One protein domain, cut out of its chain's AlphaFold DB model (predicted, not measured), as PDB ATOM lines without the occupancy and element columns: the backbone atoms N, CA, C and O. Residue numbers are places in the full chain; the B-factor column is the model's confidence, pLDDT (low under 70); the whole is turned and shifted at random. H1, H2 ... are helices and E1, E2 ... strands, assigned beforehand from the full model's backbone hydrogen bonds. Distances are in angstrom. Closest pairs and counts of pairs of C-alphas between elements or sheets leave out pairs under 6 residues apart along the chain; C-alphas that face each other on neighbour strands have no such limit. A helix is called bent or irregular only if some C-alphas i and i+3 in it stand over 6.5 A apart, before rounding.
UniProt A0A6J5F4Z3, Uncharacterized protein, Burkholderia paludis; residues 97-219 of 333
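Overview. This is residues 97 to 219 of the 333 residues of an uncharacterized protein of Burkholderia paludis (UniProt A0A6J5F4Z3). A twisted sheet of four strands, E1, E2, E6 and E4, has one long helix, H3, packed over one of its faces, and a small two-strand piece, E3 and E5, lies beyond the E4 side near the last turns of H3. The short helices H1 and H2 lie toward opposite ends of the elongated body, and long loops fill much of the rest. The printed part has 123 residues, with three named helices and six named strands in the order E1 H1 E2 H2 E3 E4 E5 E6 H3; both sheets, E1 - E2 - E6 - E4 and E3 - E5, are antiparallel. The class is mixed, helices and strands, with under half of the residues in named elements. The whole is compact, with a radius of gyration of the C-alphas of 14.8 A and spans of 46 by 29 by 28 A.

Arrangement. In the largest sheet, E2, residues 116 to 125, is antiparallel to the edge strand E1, residues 97 to 102, with N 99 and O 121 2.9 A apart. On its other side E2 is antiparallel to E6, residues 186 to 193, with N 118 and O 191 2.8 A apart. E6 is antiparallel to the other edge strand, E4, residues 153 to 157, with N 154 and O 192 2.8 A apart. H3, residues 203 to 219, is on one face of this sheet, which gives two layers, a helix over a sheet. The closest C-alphas of E1 and H3, Ile 98 and Lys 210, are 6.3 A apart; E2 and H3 are near each other, with 10 pairs of C-alphas within 10 A. E3, residues 137 to 139, and E5, residues 179 to 181, are antiparallel, with N 138 and O 180 2.9 A apart. The closest C-alphas of E3 and H3, Phe 138 and Ala 216, are 6.5 A apart. H1, residues 105 to 108, only grazes the largest sheet, and H2, residues 129 to 133, is not on it. In H2 every O i to N i+4 pair is within hydrogen-bond range, in H3 12 of 13 are, and H1 is too short for such a pair.

Along the chain. E1 begins at C-alpha 97, (145.957, 101.544, 48.921), and is 16.7 A long. E2 measures 28.6 A, E6 22.3 A and E4 13.7 A. H3 is 25.0 A long and ends at C-alpha 219, (132.896, 98.899, 41.845); it is irregular, but only just, with C-alphas 216 and 219 6.7 A apart.

Size, cuts and confidence. The two C-alphas farthest apart, those of Asp 130 and Tyr 197, are 46.1 A apart. The printed part has no cut. The links E3 to E4, 13 residues, and E4 to E5, 21 residues, are long. The mean pLDDT of the printed part is 88.1, and residues 146 to 151 and 196 to 200 are under 70.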
ATOM      1  N   GLN A  97     145.110 101.643  47.738       97.12
ATOM      2  CA  GLN A  97     145.957 101.544  48.921       97.12
ATOM      3  C   GLN A  97     145.081 101.615  50.167       97.12
ATOM      4  O   GLN A  97     144.256 102.521  50.293       97.12
ATOM      5  N   ILE A  98     145.257 100.654  51.075       98.06
ATOM      6  CA  ILE A  98     144.535 100.590  52.348       98.06
ATOM      7  C   ILE A  98     145.553 100.433  53.477       98.06
ATOM      8  O   ILE A  98     146.165  99.370  53.644       98.06
ATOM      9  N   GLU A  99     145.703 101.497  54.256       97.69
ATOM     10  CA  GLU A  99     146.489 101.543  55.485       97.69
ATOM     11  C   GLU A  99     145.561 101.320  56.678       97.69
ATOM     12  O   GLU A  99     144.488 101.924  56.762       97.69
ATOM     13  N   ILE A 100     145.961 100.422  57.576       96.50
ATOM     14  CA  ILE A 100     145.216 100.087  58.789       96.50
ATOM     15  C   ILE A 100     146.207 100.110  59.941       96.50
ATOM     16  O   ILE A 100     147.141  99.311  59.957       96.50
ATOM     17  N   ASP A 101     145.978 101.012  60.885       94.88
ATOM     18  CA  ASP A 101     146.869 101.261  62.011       94.88
ATOM     19  C   ASP A 101     146.108 101.037  63.316       94.88
ATOM     20  O   ASP A 101     145.028 101.601  63.522       94.88
ATOM     21  N   ARG A 102     146.663 100.226  64.220       92.69
ATOM     22  CA  ARG A 102     146.074 100.029  65.549       92.69
ATOM     23  C   ARG A 102     146.097 101.349  66.315       92.69
ATOM     24  O   ARG A 102     147.119 102.036  66.353       92.69
ATOM     25  N   TYR A 103     144.978 101.721  66.933       91.19
ATOM     26  CA  TYR A 103     144.962 102.907  67.783       91.19
ATOM     27  C   TYR A 103     145.838 102.719  69.027       91.19
ATOM     28  O   TYR A 103     145.986 101.613  69.537       91.19
ATOM     29  N   SER A 104     146.391 103.823  69.535       89.88
ATOM     30  CA  SER A 104     147.145 103.843  70.795       89.88
ATOM     31  C   SER A 104     146.323 103.267  71.951       89.88
ATOM     32  O   SER A 104     145.120 103.529  71.998       89.88
ATOM     33  N   GLU A 105     146.970 102.643  72.935       86.06
ATOM     34  CA  GLU A 105     146.342 102.072  74.145       86.06
ATOM     35  C   GLU A 105     145.309 103.004  74.807       86.06
ATOM     36  O   GLU A 105     144.189 102.605  75.116       86.06
ATOM     37  N   VAL A 106     145.619 104.300  74.922       86.50
ATOM     38  CA  VAL A 106     144.702 105.309  75.493       86.50
ATOM     39  C   VAL A 106     143.384 105.423  74.712       86.50
ATOM     40  O   VAL A 106     142.319 105.644  75.287       86.50
ATOM     41  N   ARG A 107     143.446 105.275  73.387       86.75
ATOM     42  CA  ARG A 107     142.303 105.383  72.470       86.75
ATOM     43  C   ARG A 107     141.560 104.054  72.304       86.75
ATOM     44  O   ARG A 107     140.410 104.094  71.880       86.75
ATOM     45  N   GLN A 108     142.170 102.926  72.676       86.94
ATOM     46  CA  GLN A 108     141.487 101.628  72.727       86.94
ATOM     47  C   GLN A 108     140.381 101.616  73.782       86.94
ATOM     48  O   GLN A 108     139.335 101.019  73.564       86.94
ATOM     49  N   ARG A 109     140.572 102.344  74.897       84.50
ATOM     50  CA  ARG A 109     139.585 102.425  75.987       84.50
ATOM     51  C   ARG A 109     139.149 101.028  76.450       84.50
ATOM     52  O   ARG A 109     137.956 100.751  76.562       84.50
ATOM     53  N   HIS A 110     140.130 100.174  76.763       81.44
ATOM     54  CA  HIS A 110     139.921  98.840  77.347       81.44
ATOM     55  C   HIS A 110     139.132  98.873  78.676       81.44
ATOM     56  O   HIS A 110     138.627  97.853  79.129       81.44
ATOM     57  N   ASP A 111     138.963 100.058  79.283       80.75
ATOM     58  CA  ASP A 111     138.037 100.303  80.395       80.75
ATOM     59  C   ASP A 111     136.550 100.194  80.002       80.75
ATOM     60  O   ASP A 111     135.690 100.067  80.873       80.75
ATOM     61  N   ARG A 112     136.228 100.293  78.707       80.81
ATOM     62  CA  ARG A 112     134.857 100.382  78.176       80.81
ATOM     63  C   ARG A 112     134.557  99.403  77.054       80.81
ATOM     64  O   ARG A 112     133.395  99.034  76.896       80.81
ATOM     65  N   TYR A 113     135.556  99.034  76.262       82.69
ATOM     66  CA  TYR A 113     135.371  98.229  75.063       82.69
ATOM     67  C   TYR A 113     136.266  96.994  75.085       82.69
ATOM     68  O   TYR A 113     137.388  97.034  75.584       82.69
ATOM     69  N   LEU A 114     135.726  95.895  74.557       81.31
ATOM     70  CA  LEU A 114     136.417  94.608  74.444       81.31
ATOM     71  C   LEU A 114     136.998  94.382  73.043       81.31
ATOM     72  O   LEU A 114     137.795  93.471  72.856       81.31
ATOM     73  N   ASP A 115     136.597  95.189  72.061       85.62
ATOM     74  CA  ASP A 115     137.118  95.114  70.703       85.62
ATOM     75  C   ASP A 115     138.399  95.937  70.539       85.62
ATOM     76  O   ASP A 115     138.631  96.942  71.210       85.62
ATOM     77  N   LEU A 116     139.237  95.512  69.593       89.38
ATOM     78  CA  LEU A 116     140.398  96.281  69.170       89.38
ATOM     79  C   LEU A 116     139.994  97.270  68.081       89.38
ATOM     80  O   LEU A 116     139.441  96.890  67.045       89.38
ATOM     81  N   ALA A 117     140.316  98.540  68.295       91.94
ATOM     82  CA  ALA A 117     140.022  99.626  67.379       91.94
ATOM     83  C   ALA A 117     141.241  99.999  66.516       91.94
ATOM     84  O   ALA A 117     142.365 100.180  67.000       91.94
ATOM     85  N   TYR A 118     140.990 100.177  65.223       94.44
ATOM     86  CA  TYR A 118     141.980 100.530  64.210       94.44
ATOM     87  C   TYR A 118     141.514 101.751  63.429       94.44
ATOM     88  O   TYR A 118     140.327 101.894  63.131       94.44
ATOM     89  N   GLY A 119     142.451 102.615  63.056       97.19
ATOM     90  CA  GLY A 119     142.232 103.661  62.067       97.19
ATOM     91  C   GLY A 119     142.445 103.112  60.668       97.19
ATOM     92  O   GLY A 119     143.398 102.374  60.438       97.19
ATOM     93  N   ILE A 120     141.572 103.486  59.736       98.25
ATOM     94  CA  ILE A 120     141.690 103.097  58.333       98.25
ATOM     95  C   ILE A 120     141.836 104.339  57.467       98.25
ATOM     96  O   ILE A 120     141.072 105.301  57.600       98.25
ATOM     97  N   ARG A 121     142.787 104.285  56.536       98.44
ATOM     98  CA  ARG A 121     142.972 105.282  55.484       98.44
ATOM     99  C   ARG A 121     143.033 104.576  54.138       98.44
ATOM    100  O   ARG A 121     143.816 103.650  53.942       98.44
ATOM    101  N   VAL A 122     142.190 105.019  53.216       98.38
ATOM    102  CA  VAL A 122     142.096 104.494  51.857       98.38
ATOM    103  C   VAL A 122     142.427 105.596  50.867       98.38
ATOM    104  O   VAL A 122     141.946 106.724  50.998       98.38
ATOM    105  N   ARG A 123     143.213 105.249  49.850       97.88
ATOM    106  CA  ARG A 123     143.534 106.113  48.715       97.88
ATOM    107  C   ARG A 123     143.432 105.326  47.417       97.88
ATOM    108  O   ARG A 123     143.932 104.208  47.328       97.88
ATOM    109  N   VAL A 124     142.819 105.938  46.414       97.81
ATOM    110  CA  VAL A 124     142.776 105.436  45.044       97.81
ATOM    111  C   VAL A 124     143.834 106.168  44.222       97.81
ATOM    112  O   VAL A 124     143.800 107.393  44.095       97.81
ATOM    113  N   ASP A 125     144.770 105.411  43.664       96.81
ATOM    114  CA  ASP A 125     145.816 105.908  42.777       96.81
ATOM    115  C   ASP A 125     145.417 105.701  41.309       96.81
ATOM    116  O   ASP A 125     144.595 104.841  40.999       96.81
ATOM    117  N   GLY A 126     145.980 106.503  40.400       95.00
ATOM    118  CA  GLY A 126     145.738 106.384  38.951       95.00
ATOM    119  C   GLY A 126     144.462 107.054  38.424       95.00
ATOM    120  O   GLY A 126     144.242 107.079  37.216       95.00
ATOM    121  N   LEU A 127     143.633 107.647  39.292       94.62
ATOM    122  CA  LEU A 127     142.449 108.401  38.861       94.62
ATOM    123  C   LEU A 127     142.827 109.663  38.073       94.62
ATOM    124  O   LEU A 127     143.708 110.426  38.495       94.62
ATOM    125  N   SER A 128     142.081 109.924  36.994       93.38
ATOM    126  CA  SER A 128     142.083 111.209  36.285       93.38
ATOM    127  C   SER A 128     141.599 112.349  37.195       93.38
ATOM    128  O   SER A 128     141.005 112.110  38.249       93.38
ATOM    129  N   ALA A 129     141.841 113.601  36.792       93.00
ATOM    130  CA  ALA A 129     141.370 114.768  37.541       93.00
ATOM    131  C   ALA A 129     139.838 114.764  37.702       93.00
ATOM    132  O   ALA A 129     139.345 114.917  38.817       93.00
ATOM    133  N   ASP A 130     139.108 114.481  36.620       91.38
ATOM    134  CA  ASP A 130     137.644 114.413  36.635       91.38
ATOM    135  C   ASP A 130     137.139 113.290  37.544       91.38
ATOM    136  O   ASP A 130     136.276 113.521  38.384       91.38
ATOM    137  N   ALA A 131     137.717 112.086  37.443       92.12
ATOM    138  CA  ALA A 131     137.334 110.964  38.298       92.12
ATOM    139  C   ALA A 131     137.645 111.226  39.779       92.12
ATOM    140  O   ALA A 131     136.935 110.737  40.653       92.12
ATOM    141  N   ARG A 132     138.700 111.994  40.074       93.88
ATOM    142  CA  ARG A 132     139.058 112.383  41.443       93.88
ATOM    143  C   ARG A 132     138.114 113.441  42.008       93.88
ATOM    144  O   ARG A 132     137.856 113.412  43.202       93.88
ATOM    145  N   ALA A 133     137.616 114.356  41.178       92.44
ATOM    146  CA  ALA A 133     136.651 115.374  41.594       92.44
ATOM    147  C   ALA A 133     135.271 114.778  41.930       92.44
ATOM    148  O   ALA A 133     134.485 115.384  42.656       92.44
ATOM    149  N   GLU A 134     134.971 113.582  41.424       92.56
ATOM    150  CA  GLU A 134     133.751 112.868  41.775       92.56
ATOM    151  C   GLU A 134     133.743 112.397  43.234       92.56
ATOM    152  O   GLU A 134     134.771 112.157  43.868       92.56
ATOM    153  N   THR A 135     132.532 112.221  43.762       94.12
ATOM    154  CA  THR A 135     132.295 111.795  45.147       94.12
ATOM    155  C   THR A 135     131.473 110.499  45.172       94.12
ATOM    156  O   THR A 135     130.311 110.516  45.586       94.12
ATOM    157  N   PRO A 136     132.004 109.375  44.644       93.88
ATOM    158  CA  PRO A 136     131.230 108.150  44.513       93.88
ATOM    159  C   PRO A 136     130.827 107.597  45.884       93.88
ATOM    160  O   PRO A 136     131.593 107.635  46.851       93.88
ATOM    161  N   ILE A 137     129.603 107.077  45.937       94.56
ATOM    162  CA  ILE A 137     128.955 106.560  47.143       94.56
ATOM    163  C   ILE A 137     129.017 105.037  47.122       94.56
ATOM    164  O   ILE A 137     128.749 104.422  46.092       94.56
ATOM    165  N   PHE A 138     129.329 104.430  48.260       95.19
ATOM    166  CA  PHE A 138     129.378 102.981  48.425       95.19
ATOM    167  C   PHE A 138     128.855 102.561  49.800       95.19
ATOM    168  O   PHE A 138     128.771 103.366  50.728       95.19
ATOM    169  N   ALA A 139     128.495 101.287  49.922       94.31
ATOM    170  CA  ALA A 139     128.108 100.689  51.191       94.31
ATOM    171  C   ALA A 139     129.346 100.098  51.872       94.31
ATOM    172  O   ALA A 139     130.086  99.332  51.251       94.31
ATOM    173  N   LEU A 140     129.566 100.432  53.141       95.19
ATOM    174  CA  LEU A 140     130.594  99.785  53.942       95.19
ATOM    175  C   LEU A 140     130.263  98.303  54.154       95.19
ATOM    176  O   LEU A 140     129.089  97.951  54.301       95.19
ATOM    177  N   PRO A 141     131.282  97.427  54.185       91.81
ATOM    178  CA  PRO A 141     131.071  96.038  54.549       91.81
ATOM    179  C   PRO A 141     130.605  95.959  56.007       91.81
ATOM    180  O   PRO A 141     131.207  96.565  56.893       91.81
ATOM    181  N   ASP A 142     129.552  95.185  56.243       86.06
ATOM    182  CA  ASP A 142     128.970  94.965  57.567       86.06
ATOM    183  C   ASP A 142     129.086  93.489  57.970       86.06
ATOM    184  O   ASP A 142     129.112  92.600  57.117       86.06
ATOM    185  N   ALA A 143     129.165  93.253  59.280       70.19
ATOM    186  CA  ALA A 143     129.037  91.954  59.935       70.19
ATOM    187  C   ALA A 143     129.819  90.784  59.292       70.19
ATOM    188  O   ALA A 143     129.244  89.742  58.972       70.19
ATOM    189  N   PHE A 144     131.143  90.920  59.142       81.88
ATOM    190  CA  PHE A 144     132.007  89.878  58.563       81.88
ATOM    191  C   PHE A 144     133.105  89.403  59.529       81.88
ATOM    192  O   PHE A 144     133.340  89.992  60.580       81.88
ATOM    193  N   GLY A 145     133.772  88.296  59.183       72.12
ATOM    194  CA  GLY A 145     134.975  87.815  59.877       72.12
ATOM    195  C   GLY A 145     134.774  87.098  61.220       72.12
ATOM    196  O   GLY A 145     135.773  86.731  61.830       72.12
ATOM    197  N   GLY A 146     133.540  86.873  61.686       64.69
ATOM    198  CA  GLY A 146     133.276  86.127  62.927       64.69
ATOM    199  C   GLY A 146     133.019  84.629  62.723       64.69
ATOM    200  O   GLY A 146     132.843  84.158  61.595       64.69
ATOM    201  N   ALA A 147     133.000  83.867  63.824       57.50
ATOM    202  CA  ALA A 147     132.557  82.467  63.831       57.50
ATOM    203  C   ALA A 147     131.109  82.358  63.319       57.50
ATOM    204  O   ALA A 147     130.377  83.342  63.358       57.50
ATOM    205  N   ALA A 148     130.679  81.181  62.847       43.34
ATOM    206  CA  ALA A 148     129.318  80.974  62.342       43.34
ATOM    207  C   ALA A 148     128.263  81.434  63.376       43.34
ATOM    208  O   ALA A 148     127.988  80.729  64.342       43.34
ATOM    209  N   GLY A 149     127.717  82.642  63.182       45.09
ATOM    210  CA  GLY A 149     126.747  83.294  64.073       45.09
ATOM    211  C   GLY A 149     127.243  84.502  64.892       45.09
ATOM    212  O   GLY A 149     126.414  85.160  65.513       45.09
ATOM    213  N   GLY A 150     128.542  84.836  64.892       52.00
ATOM    214  CA  GLY A 150     129.119  85.993  65.600       52.00
ATOM    215  C   GLY A 150     129.654  87.081  64.659       52.00
ATOM    216  O   GLY A 150     130.103  86.789  63.553       52.00
ATOM    217  N   ILE A 151     129.615  88.346  65.091       57.53
ATOM    218  CA  ILE A 151     130.167  89.498  64.352       57.53
ATOM    219  C   ILE A 151     131.616  89.697  64.798       57.53
ATOM    220  O   ILE A 151     131.837  90.138  65.917       57.53
ATOM    221  N   GLY A 152     132.587  89.388  63.936       81.12
ATOM    222  CA  GLY A 152     134.009  89.545  64.266       81.12
ATOM    223  C   GLY A 152     134.576  90.924  63.928       81.12
ATOM    224  O   GLY A 152     135.538  91.364  64.546       81.12
ATOM    225  N   ILE A 153     134.020  91.612  62.927       88.06
ATOM    226  CA  ILE A 153     134.582  92.858  62.395       88.06
ATOM    227  C   ILE A 153     133.458  93.844  62.081       88.06
ATOM    228  O   ILE A 153     132.483  93.503  61.408       88.06
ATOM    229  N   ARG A 154     133.629  95.087  62.533       90.44
ATOM    230  CA  ARG A 154     132.766  96.231  62.215       90.44
ATOM    231  C   ARG A 154     133.593  97.328  61.566       90.44
ATOM    232  O   ARG A 154     134.720  97.569  61.988       90.44
ATOM    233  N   VAL A 155     133.031  98.008  60.572       93.31
ATOM    234  CA  VAL A 155     133.678  99.138  59.899       93.31
ATOM    235  C   VAL A 155     132.763 100.351  59.966       93.31
ATOM    236  O   VAL A 155     131.581 100.260  59.652       93.31
ATOM    237  N   ALA A 156     133.331 101.488  60.349       94.00
ATOM    238  CA  ALA A 156     132.631 102.752  60.504       94.00
ATOM    239  C   ALA A 156     133.315 103.845  59.683       94.00
ATOM    240  O   ALA A 156     134.542 103.948  59.668       94.00
ATOM    241  N   SER A 157     132.528 104.701  59.035       96.44
ATOM    242  CA  SER A 157     133.068 105.874  58.342       96.44
ATOM    243  C   SER A 157     133.348 107.012  59.318       96.44
ATOM    244  O   SER A 157     132.534 107.289  60.204       96.44
ATOM    245  N   ASN A 158     134.430 107.760  59.088       96.19
ATOM    246  CA  ASN A 158     134.589 109.073  59.712       96.19
ATOM    247  C   ASN A 158     133.472 110.016  59.248       96.19
ATOM    248  O   ASN A 158     132.938 109.853  58.149       96.19
ATOM    249  N   HIS A 159     133.154 111.015  60.079       93.94
ATOM    250  CA  HIS A 159     132.055 111.962  59.861       93.94
ATOM    251  C   HIS A 159     132.039 112.551  58.441       93.94
ATOM    252  O   HIS A 159     131.024 112.464  57.756       93.94
ATOM    253  N   ASP A 160     133.179 113.040  57.956       95.56
ATOM    254  CA  ASP A 160     133.263 113.743  56.665       95.56
ATOM    255  C   ASP A 160     133.087 112.817  55.449       95.56
ATOM    256  O   ASP A 160     132.820 113.270  54.334       95.56
ATOM    257  N   HIS A 161     133.180 111.507  55.678       96.81
ATOM    258  CA  HIS A 161     132.995 110.462  54.679       96.81
ATOM    259  C   HIS A 161     131.638 109.755  54.785       96.81
ATOM    260  O   HIS A 161     131.349 108.884  53.967       96.81
ATOM    261  N   LYS A 162     130.786 110.115  55.753       95.88
ATOM    262  CA  LYS A 162     129.407 109.615  55.828       95.88
ATOM    263  C   LYS A 162     128.544 110.247  54.735       95.88
ATOM    264  O   LYS A 162     128.741 111.406  54.358       95.88
ATOM    265  N   PHE A 163     127.566 109.494  54.234       94.25
ATOM    266  CA  PHE A 163     126.602 109.995  53.257       94.25
ATOM    267  C   PHE A 163     125.180 109.538  53.598       94.25
ATOM    268  O   PHE A 163     124.813 108.393  53.365       94.25
ATOM    269  N   ALA A 164     124.372 110.450  54.138       87.38
ATOM    270  CA  ALA A 164     122.993 110.193  54.559       87.38
ATOM    271  C   ALA A 164     121.958 110.650  53.510       87.38
ATOM    272  O   ALA A 164     120.921 111.189  53.879       87.38
ATOM    273  N   GLY A 165     122.276 110.534  52.213       86.44
ATOM    274  CA  GLY A 165     121.392 110.986  51.128       86.44
ATOM    275  C   GLY A 165     120.077 110.201  51.029       86.44
ATOM    276  O   GLY A 165     119.666 109.536  51.969       86.44
ATOM    277  N   GLU A 166     119.422 110.246  49.868       87.19
ATOM    278  CA  GLU A 166     118.064 109.697  49.670       87.19
ATOM    279  C   GLU A 166     117.934 108.191  49.967       87.19
ATOM    280  O   GLU A 166     116.890 107.735  50.424       87.19
ATOM    281  N   TYR A 167     119.008 107.424  49.753       90.75
ATOM    282  CA  TYR A 167     119.028 105.971  49.933       90.75
ATOM    283  C   TYR A 167     120.072 105.550  50.983       90.75
ATOM    284  O   TYR A 167     121.104 104.967  50.623       90.75
ATOM    285  N   PRO A 168     119.860 105.864  52.275       93.38
ATOM    286  CA  PRO A 168     120.774 105.456  53.331       93.38
ATOM    287  C   PRO A 168     120.693 103.942  53.540       93.38
ATOM    288  O   PRO A 168     119.664 103.313  53.295       93.38
ATOM    289  N   ILE A 169     121.801 103.361  53.978       93.06
ATOM    290  CA  ILE A 169     121.902 101.975  54.414       93.06
ATOM    291  C   ILE A 169     122.433 102.035  55.832       93.06
ATOM    292  O   ILE A 169     123.517 102.581  56.057       93.06
ATOM    293  N   SER A 170     121.696 101.459  56.769       92.25
ATOM    294  CA  SER A 170     122.090 101.397  58.167       92.25
ATOM    295  C   SER A 170     122.315  99.956  58.612       92.25
ATOM    296  O   SER A 170     121.614  99.025  58.209       92.25
ATOM    297  N   ALA A 171     123.299  99.762  59.483       87.00
ATOM    298  CA  ALA A 171     123.536  98.485  60.129       87.00
ATOM    299  C   ALA A 171     122.314  98.103  60.973       87.00
ATOM    300  O   ALA A 171     121.837  98.881  61.806       87.00
ATOM    301  N   LYS A 172     121.825  96.869  60.810       80.75
ATOM    302  CA  LYS A 172     120.587  96.399  61.463       80.75
ATOM    303  C   LYS A 172     120.621  96.485  62.992       80.75
ATOM    304  O   LYS A 172     119.573  96.563  63.621       80.75
ATOM    305  N   ARG A 173     121.810  96.404  63.596       74.75
ATOM    306  CA  ARG A 173     121.979  96.243  65.049       74.75
ATOM    307  C   ARG A 173     121.947  97.561  65.818       74.75
ATOM    308  O   ARG A 173     121.413  97.602  66.920       74.75
ATOM    309  N   ASN A 174     122.577  98.601  65.283       76.88
ATOM    310  CA  ASN A 174     122.818  99.865  65.984       76.88
ATOM    311  C   ASN A 174     122.405 101.096  65.163       76.88
ATOM    312  O   ASN A 174     122.714 102.211  65.577       76.88
ATOM    313  N   ALA A 175     121.739 100.895  64.019       83.62
ATOM    314  CA  ALA A 175     121.374 101.948  63.073       83.62
ATOM    315  C   ALA A 175     122.572 102.817  62.639       83.62
ATOM    316  O   ALA A 175     122.419 103.986  62.289       83.62
ATOM    317  N   GLU A 176     123.786 102.260  62.679       88.56
ATOM    318  CA  GLU A 176     124.967 102.964  62.208       88.56
ATOM    319  C   GLU A 176     124.927 103.079  60.690       88.56
ATOM    320  O   GLU A 176     124.791 102.082  59.987       88.56
ATOM    321  N   LEU A 177     125.064 104.304  60.190       93.00
ATOM    322  CA  LEU A 177     125.071 104.564  58.760       93.00
ATOM    323  C   LEU A 177     126.285 103.897  58.095       93.00
ATOM    324  O   LEU A 177     127.433 104.268  58.356       93.00
ATOM    325  N   LEU A 178     126.003 102.957  57.198       94.62
ATOM    326  CA  LEU A 178     126.971 102.228  56.383       94.62
ATOM    327  C   LEU A 178     127.228 102.908  55.040       94.62
ATOM    328  O   LEU A 178     128.226 102.613  54.386       94.62
ATOM    329  N   THR A 179     126.350 103.808  54.604       95.88
ATOM    330  CA  THR A 179     126.564 104.556  53.365       95.88
ATOM    331  C   THR A 179     127.689 105.575  53.543       95.88
ATOM    332  O   THR A 179     127.624 106.488  54.373       95.88
ATOM    333  N   ALA A 180     128.731 105.419  52.732       97.19
ATOM    334  CA  ALA A 180     129.936 106.228  52.753       97.19
ATOM    335  C   ALA A 180     130.228 106.825  51.375       97.19
ATOM    336  O   ALA A 180     129.682 106.400  50.357       97.19
ATOM    337  N   LYS A 181     131.114 107.818  51.346       97.00
ATOM    338  CA  LYS A 181     131.566 108.474  50.123       97.00
ATOM    339  C   LYS A 181     133.083 108.600  50.070       97.00
ATOM    340  O   LYS A 181     133.737 108.898  51.076       97.00
ATOM    341  N   LEU A 182     133.639 108.410  48.879       97.00
ATOM    342  CA  LEU A 182     135.008 108.824  48.585       97.00
ATOM    343  C   LEU A 182     135.029 110.333  48.356       97.00
ATOM    344  O   LEU A 182     134.175 110.854  47.653       97.00
ATOM    345  N   VAL A 183     136.017 111.018  48.918       97.06
ATOM    346  CA  VAL A 183     136.267 112.445  48.686       97.06
ATOM    347  C   VAL A 183     137.668 112.560  48.113       97.06
ATOM    348  O   VAL A 183     138.619 112.094  48.737       97.06
ATOM    349  N   GLU A 184     137.803 113.110  46.906       95.94
ATOM    350  CA  GLU A 184     139.093 113.225  46.210       95.94
ATOM    351  C   GLU A 184     139.840 111.885  46.055       95.94
ATOM    352  O   GLU A 184     141.064 111.808  46.187       95.94
ATOM    353  N   GLY A 185     139.100 110.797  45.821       96.25
ATOM    354  CA  GLY A 185     139.667 109.444  45.757       96.25
ATOM    355  C   GLY A 185     140.185 108.914  47.101       96.25
ATOM    356  O   GLY A 185     140.980 107.976  47.120       96.25
ATOM    357  N   LYS A 186     139.771 109.503  48.228       98.06
ATOM    358  CA  LYS A 186     140.166 109.088  49.579       98.06
ATOM    359  C   LYS A 186     138.958 108.748  50.436       98.06
ATOM    360  O   LYS A 186     137.888 109.342  50.304       98.06
ATOM    361  N   TRP A 187     139.154 107.818  51.359       98.44
ATOM    362  CA  TRP A 187     138.192 107.506  52.411       98.44
ATOM    363  C   TRP A 187     138.924 107.240  53.722       98.44
ATOM    364  O   TRP A 187     140.022 106.683  53.723       98.44
ATOM    365  N   ALA A 188     138.321 107.633  54.838       98.12
ATOM    366  CA  ALA A 188     138.855 107.367  56.163       98.12
ATOM    367  C   ALA A 188     137.752 106.916  57.121       98.12
ATOM    368  O   ALA A 188     136.608 107.378  57.059       98.12
ATOM    369  N   GLY A 189     138.128 106.038  58.043       97.31
ATOM    370  CA  GLY A 189     137.207 105.433  58.989       97.31
ATOM    371  C   GLY A 189     137.923 104.666  60.088       97.31
ATOM    372  O   GLY A 189     139.116 104.863  60.336       97.31
ATOM    373  N   ALA A 190     137.182 103.777  60.734       95.44
ATOM    374  CA  ALA A 190     137.687 102.891  61.764       95.44
ATOM    375  C   ALA A 190     137.192 101.459  61.551       95.44
ATOM    376  O   ALA A 190     136.097 101.248  61.028       95.44
ATOM    377  N   ALA A 191     138.000 100.490  61.969       93.62
ATOM    378  CA  ALA A 191     137.571  99.109  62.136       93.62
ATOM    379  C   ALA A 191     137.601  98.740  63.615       93.62
ATOM    380  O   ALA A 191     138.501  99.156  64.343       93.62
ATOM    381  N   TYR A 192     136.633  97.934  64.024       90.88
ATOM    382  CA  TYR A 192     136.523  97.380  65.363       90.88
ATOM    383  C   TYR A 192     136.473  95.867  65.239       90.88
ATOM    384  O   TYR A 192     135.582  95.333  64.570       90.88
ATOM    385  N   ILE A 193     137.460  95.193  65.816       89.06
ATOM    386  CA  ILE A 193     137.677  93.761  65.644       89.06
ATOM    387  C   ILE A 193     137.477  93.086  66.996       89.06
ATOM    388  O   ILE A 193     138.215  93.354  67.942       89.06
ATOM    389  N   ASP A 194     136.477  92.217  67.064       84.75
ATOM    390  CA  ASP A 194     136.231  91.348  68.206       84.75
ATOM    391  C   ASP A 194     137.215  90.172  68.135       84.75
ATOM    392  O   ASP A 194     137.100  89.291  67.274       84.75
ATOM    393  N   LEU A 195     138.241  90.208  68.987       75.25
ATOM    394  CA  LEU A 195     139.204  89.125  69.138       75.25
ATOM    395  C   LEU A 195     138.991  88.465  70.499       75.25
ATOM    396  O   LEU A 195     138.876  89.161  71.502       75.25
ATOM    397  N   PRO A 196     139.001  87.125  70.567       61.66
ATOM    398  CA  PRO A 196     138.662  86.420  71.795       61.66
ATOM    399  C   PRO A 196     139.656  86.653  72.948       61.66
ATOM    400  O   PRO A 196     139.280  86.400  74.088       61.66
ATOM    401  N   TYR A 197     140.887  87.128  72.686       57.00
ATOM    402  CA  TYR A 197     141.904  87.421  73.710       57.00
ATOM    403  C   TYR A 197     142.901  88.507  73.261       57.00
ATOM    404  O   TYR A 197     143.320  88.529  72.098       57.00
ATOM    405  N   ASP A 198     143.346  89.347  74.203       54.00
ATOM    406  CA  ASP A 198     144.437  90.308  74.001       54.00
ATOM    407  C   ASP A 198     145.740  89.573  73.632       54.00
ATOM    408  O   ASP A 198     146.236  88.738  74.387       54.00
ATOM    409  N   GLY A 199     146.289  89.866  72.446       55.81
ATOM    410  CA  GLY A 199     147.498  89.223  71.907       55.81
ATOM    411  C   GLY A 199     147.259  88.216  70.774       55.81
ATOM    412  O   GLY A 199     148.221  87.647  70.259       55.81
ATOM    413  N   ALA A 200     146.007  88.000  70.358       66.12
ATOM    414  CA  ALA A 200     145.708  87.246  69.144       66.12
ATOM    415  C   ALA A 200     146.266  87.958  67.894       66.12
ATOM    416  O   ALA A 200     146.157  89.177  67.769       66.12
ATOM    417  N   ASP A 201     146.844  87.185  66.969       73.88
ATOM    418  CA  ASP A 201     147.332  87.677  65.676       73.88
ATOM    419  C   ASP A 201     146.175  88.289  64.865       73.88
ATOM    420  O   ASP A 201     145.284  87.591  64.369       73.88
ATOM    421  N   ASP A 202     146.189  89.616  64.754       82.88
ATOM    422  CA  ASP A 202     145.179  90.420  64.074       82.88
ATOM    423  C   ASP A 202     145.409  90.504  62.553       82.88
ATOM    424  O   ASP A 202     144.527  90.970  61.824       82.88
ATOM    425  N   ALA A 203     146.523  89.976  62.027       87.50
ATOM    426  CA  ALA A 203     146.907  90.127  60.625       87.50
ATOM    427  C   ALA A 203     145.859  89.552  59.663       87.50
ATOM    428  O   ALA A 203     145.573  90.131  58.608       87.50
ATOM    429  N   ARG A 204     145.227  88.430  60.029       86.25
ATOM    430  CA  ARG A 204     144.145  87.831  59.230       86.25
ATOM    431  C   ARG A 204     142.888  88.700  59.231       86.25
ATOM    432  O   ARG A 204     142.227  88.823  58.194       86.25
ATOM    433  N   ALA A 205     142.548  89.294  60.372       88.38
ATOM    434  CA  ALA A 205     141.398  90.180  60.491       88.38
ATOM    435  C   ALA A 205     141.636  91.481  59.706       88.38
ATOM    436  O   ALA A 205     140.796  91.861  58.892       88.38
ATOM    437  N   ILE A 206     142.830  92.070  59.820       91.31
ATOM    438  CA  ILE A 206     143.286  93.212  59.012       91.31
ATOM    439  C   ILE A 206     143.219  92.882  57.516       91.31
ATOM    440  O   ILE A 206     142.655  93.650  56.735       91.31
ATOM    441  N   GLY A 207     143.731  91.720  57.099       91.69
ATOM    442  CA  GLY A 207     143.640  91.254  55.712       91.69
ATOM    443  C   GLY A 207     142.192  91.133  55.225       91.69
ATOM    444  O   GLY A 207     141.879  91.503  54.093       91.69
ATOM    445  N   SER A 208     141.289  90.685  56.101       91.50
ATOM    446  CA  SER A 208     139.856  90.576  55.808       91.50
ATOM    447  C   SER A 208     139.205  91.953  55.657       91.50
ATOM    448  O   SER A 208     138.422  92.146  54.730       91.50
ATOM    449  N   VAL A 209     139.571  92.930  56.498       93.88
ATOM    450  CA  VAL A 209     139.129  94.332  56.371       93.88
ATOM    451  C   VAL A 209     139.588  94.923  55.040       93.88
ATOM    452  O   VAL A 209     138.763  95.466  54.306       93.88
ATOM    453  N   LYS A 210     140.875  94.780  54.690       95.75
ATOM    454  CA  LYS A 210     141.414  95.275  53.410       95.75
ATOM    455  C   LYS A 210     140.661  94.681  52.228       95.75
ATOM    456  O   LYS A 210     140.210  95.412  51.349       95.75
ATOM    457  N   ALA A 211     140.470  93.366  52.237       94.62
ATOM    458  CA  ALA A 211     139.796  92.670  51.157       94.62
ATOM    459  C   ALA A 211     138.308  93.057  51.055       94.62
ATOM    460  O   ALA A 211     137.791  93.212  49.951       94.62
ATOM    461  N   ALA A 212     137.607  93.230  52.179       94.94
ATOM    462  CA  ALA A 212     136.205  93.646  52.194       94.94
ATOM    463  C   ALA A 212     136.026  95.089  51.692       94.94
ATOM    464  O   ALA A 212     135.184  95.341  50.831       94.94
ATOM    465  N   LEU A 213     136.864  96.020  52.158       97.00
ATOM    466  CA  LEU A 213     136.856  97.410  51.694       97.00
ATOM    467  C   LEU A 213     137.218  97.529  50.216       97.00
ATOM    468  O   LEU A 213     136.564  98.272  49.489       97.00
ATOM    469  N   ALA A 214     138.211  96.769  49.749       97.00
ATOM    470  CA  ALA A 214     138.562  96.746  48.335       97.00
ATOM    471  C   ALA A 214     137.366  96.336  47.471       97.00
ATOM    472  O   ALA A 214     137.052  97.020  46.501       97.00
ATOM    473  N   ARG A 215     136.637  95.285  47.865       95.31
ATOM    474  CA  ARG A 215     135.436  94.836  47.141       95.31
ATOM    475  C   ARG A 215     134.273  95.826  47.205       95.31
ATOM    476  O   ARG A 215     133.479  95.864  46.272       95.31
ATOM    477  N   ALA A 216     134.182  96.631  48.261       95.81
ATOM    478  CA  ALA A 216     133.174  97.681  48.377       95.81
ATOM    479  C   ALA A 216     133.497  98.910  47.505       95.81
ATOM    480  O   ALA A 216     132.596  99.512  46.925       95.81
ATOM    481  N   ILE A 217     134.780  99.270  47.394       97.19
ATOM    482  CA  ILE A 217     135.226 100.508  46.739       97.19
ATOM    483  C   ILE A 217     135.476 100.326  45.239       97.19
ATOM    484  O   ILE A 217     135.080 101.180  44.450       97.19
ATOM    485  N   VAL A 218     136.102  99.220  44.826       95.44
ATOM    486  CA  VAL A 218     136.448  98.940  43.417       95.44
ATOM    487  C   VAL A 218     135.274  99.170  42.447       95.44
ATOM    488  O   VAL A 218     135.466  99.879  41.460       95.44
ATOM    489  N   PRO A 219     134.045  98.691  42.728       93.81
ATOM    490  CA  PRO A 219     132.896  98.899  41.845       93.81
ATOM    491  C   PRO A 219     132.525 100.357  41.582       93.81
ATOM    492  O   PRO A 219     131.925 100.652  40.551       93.81
TER     493      PRO A 219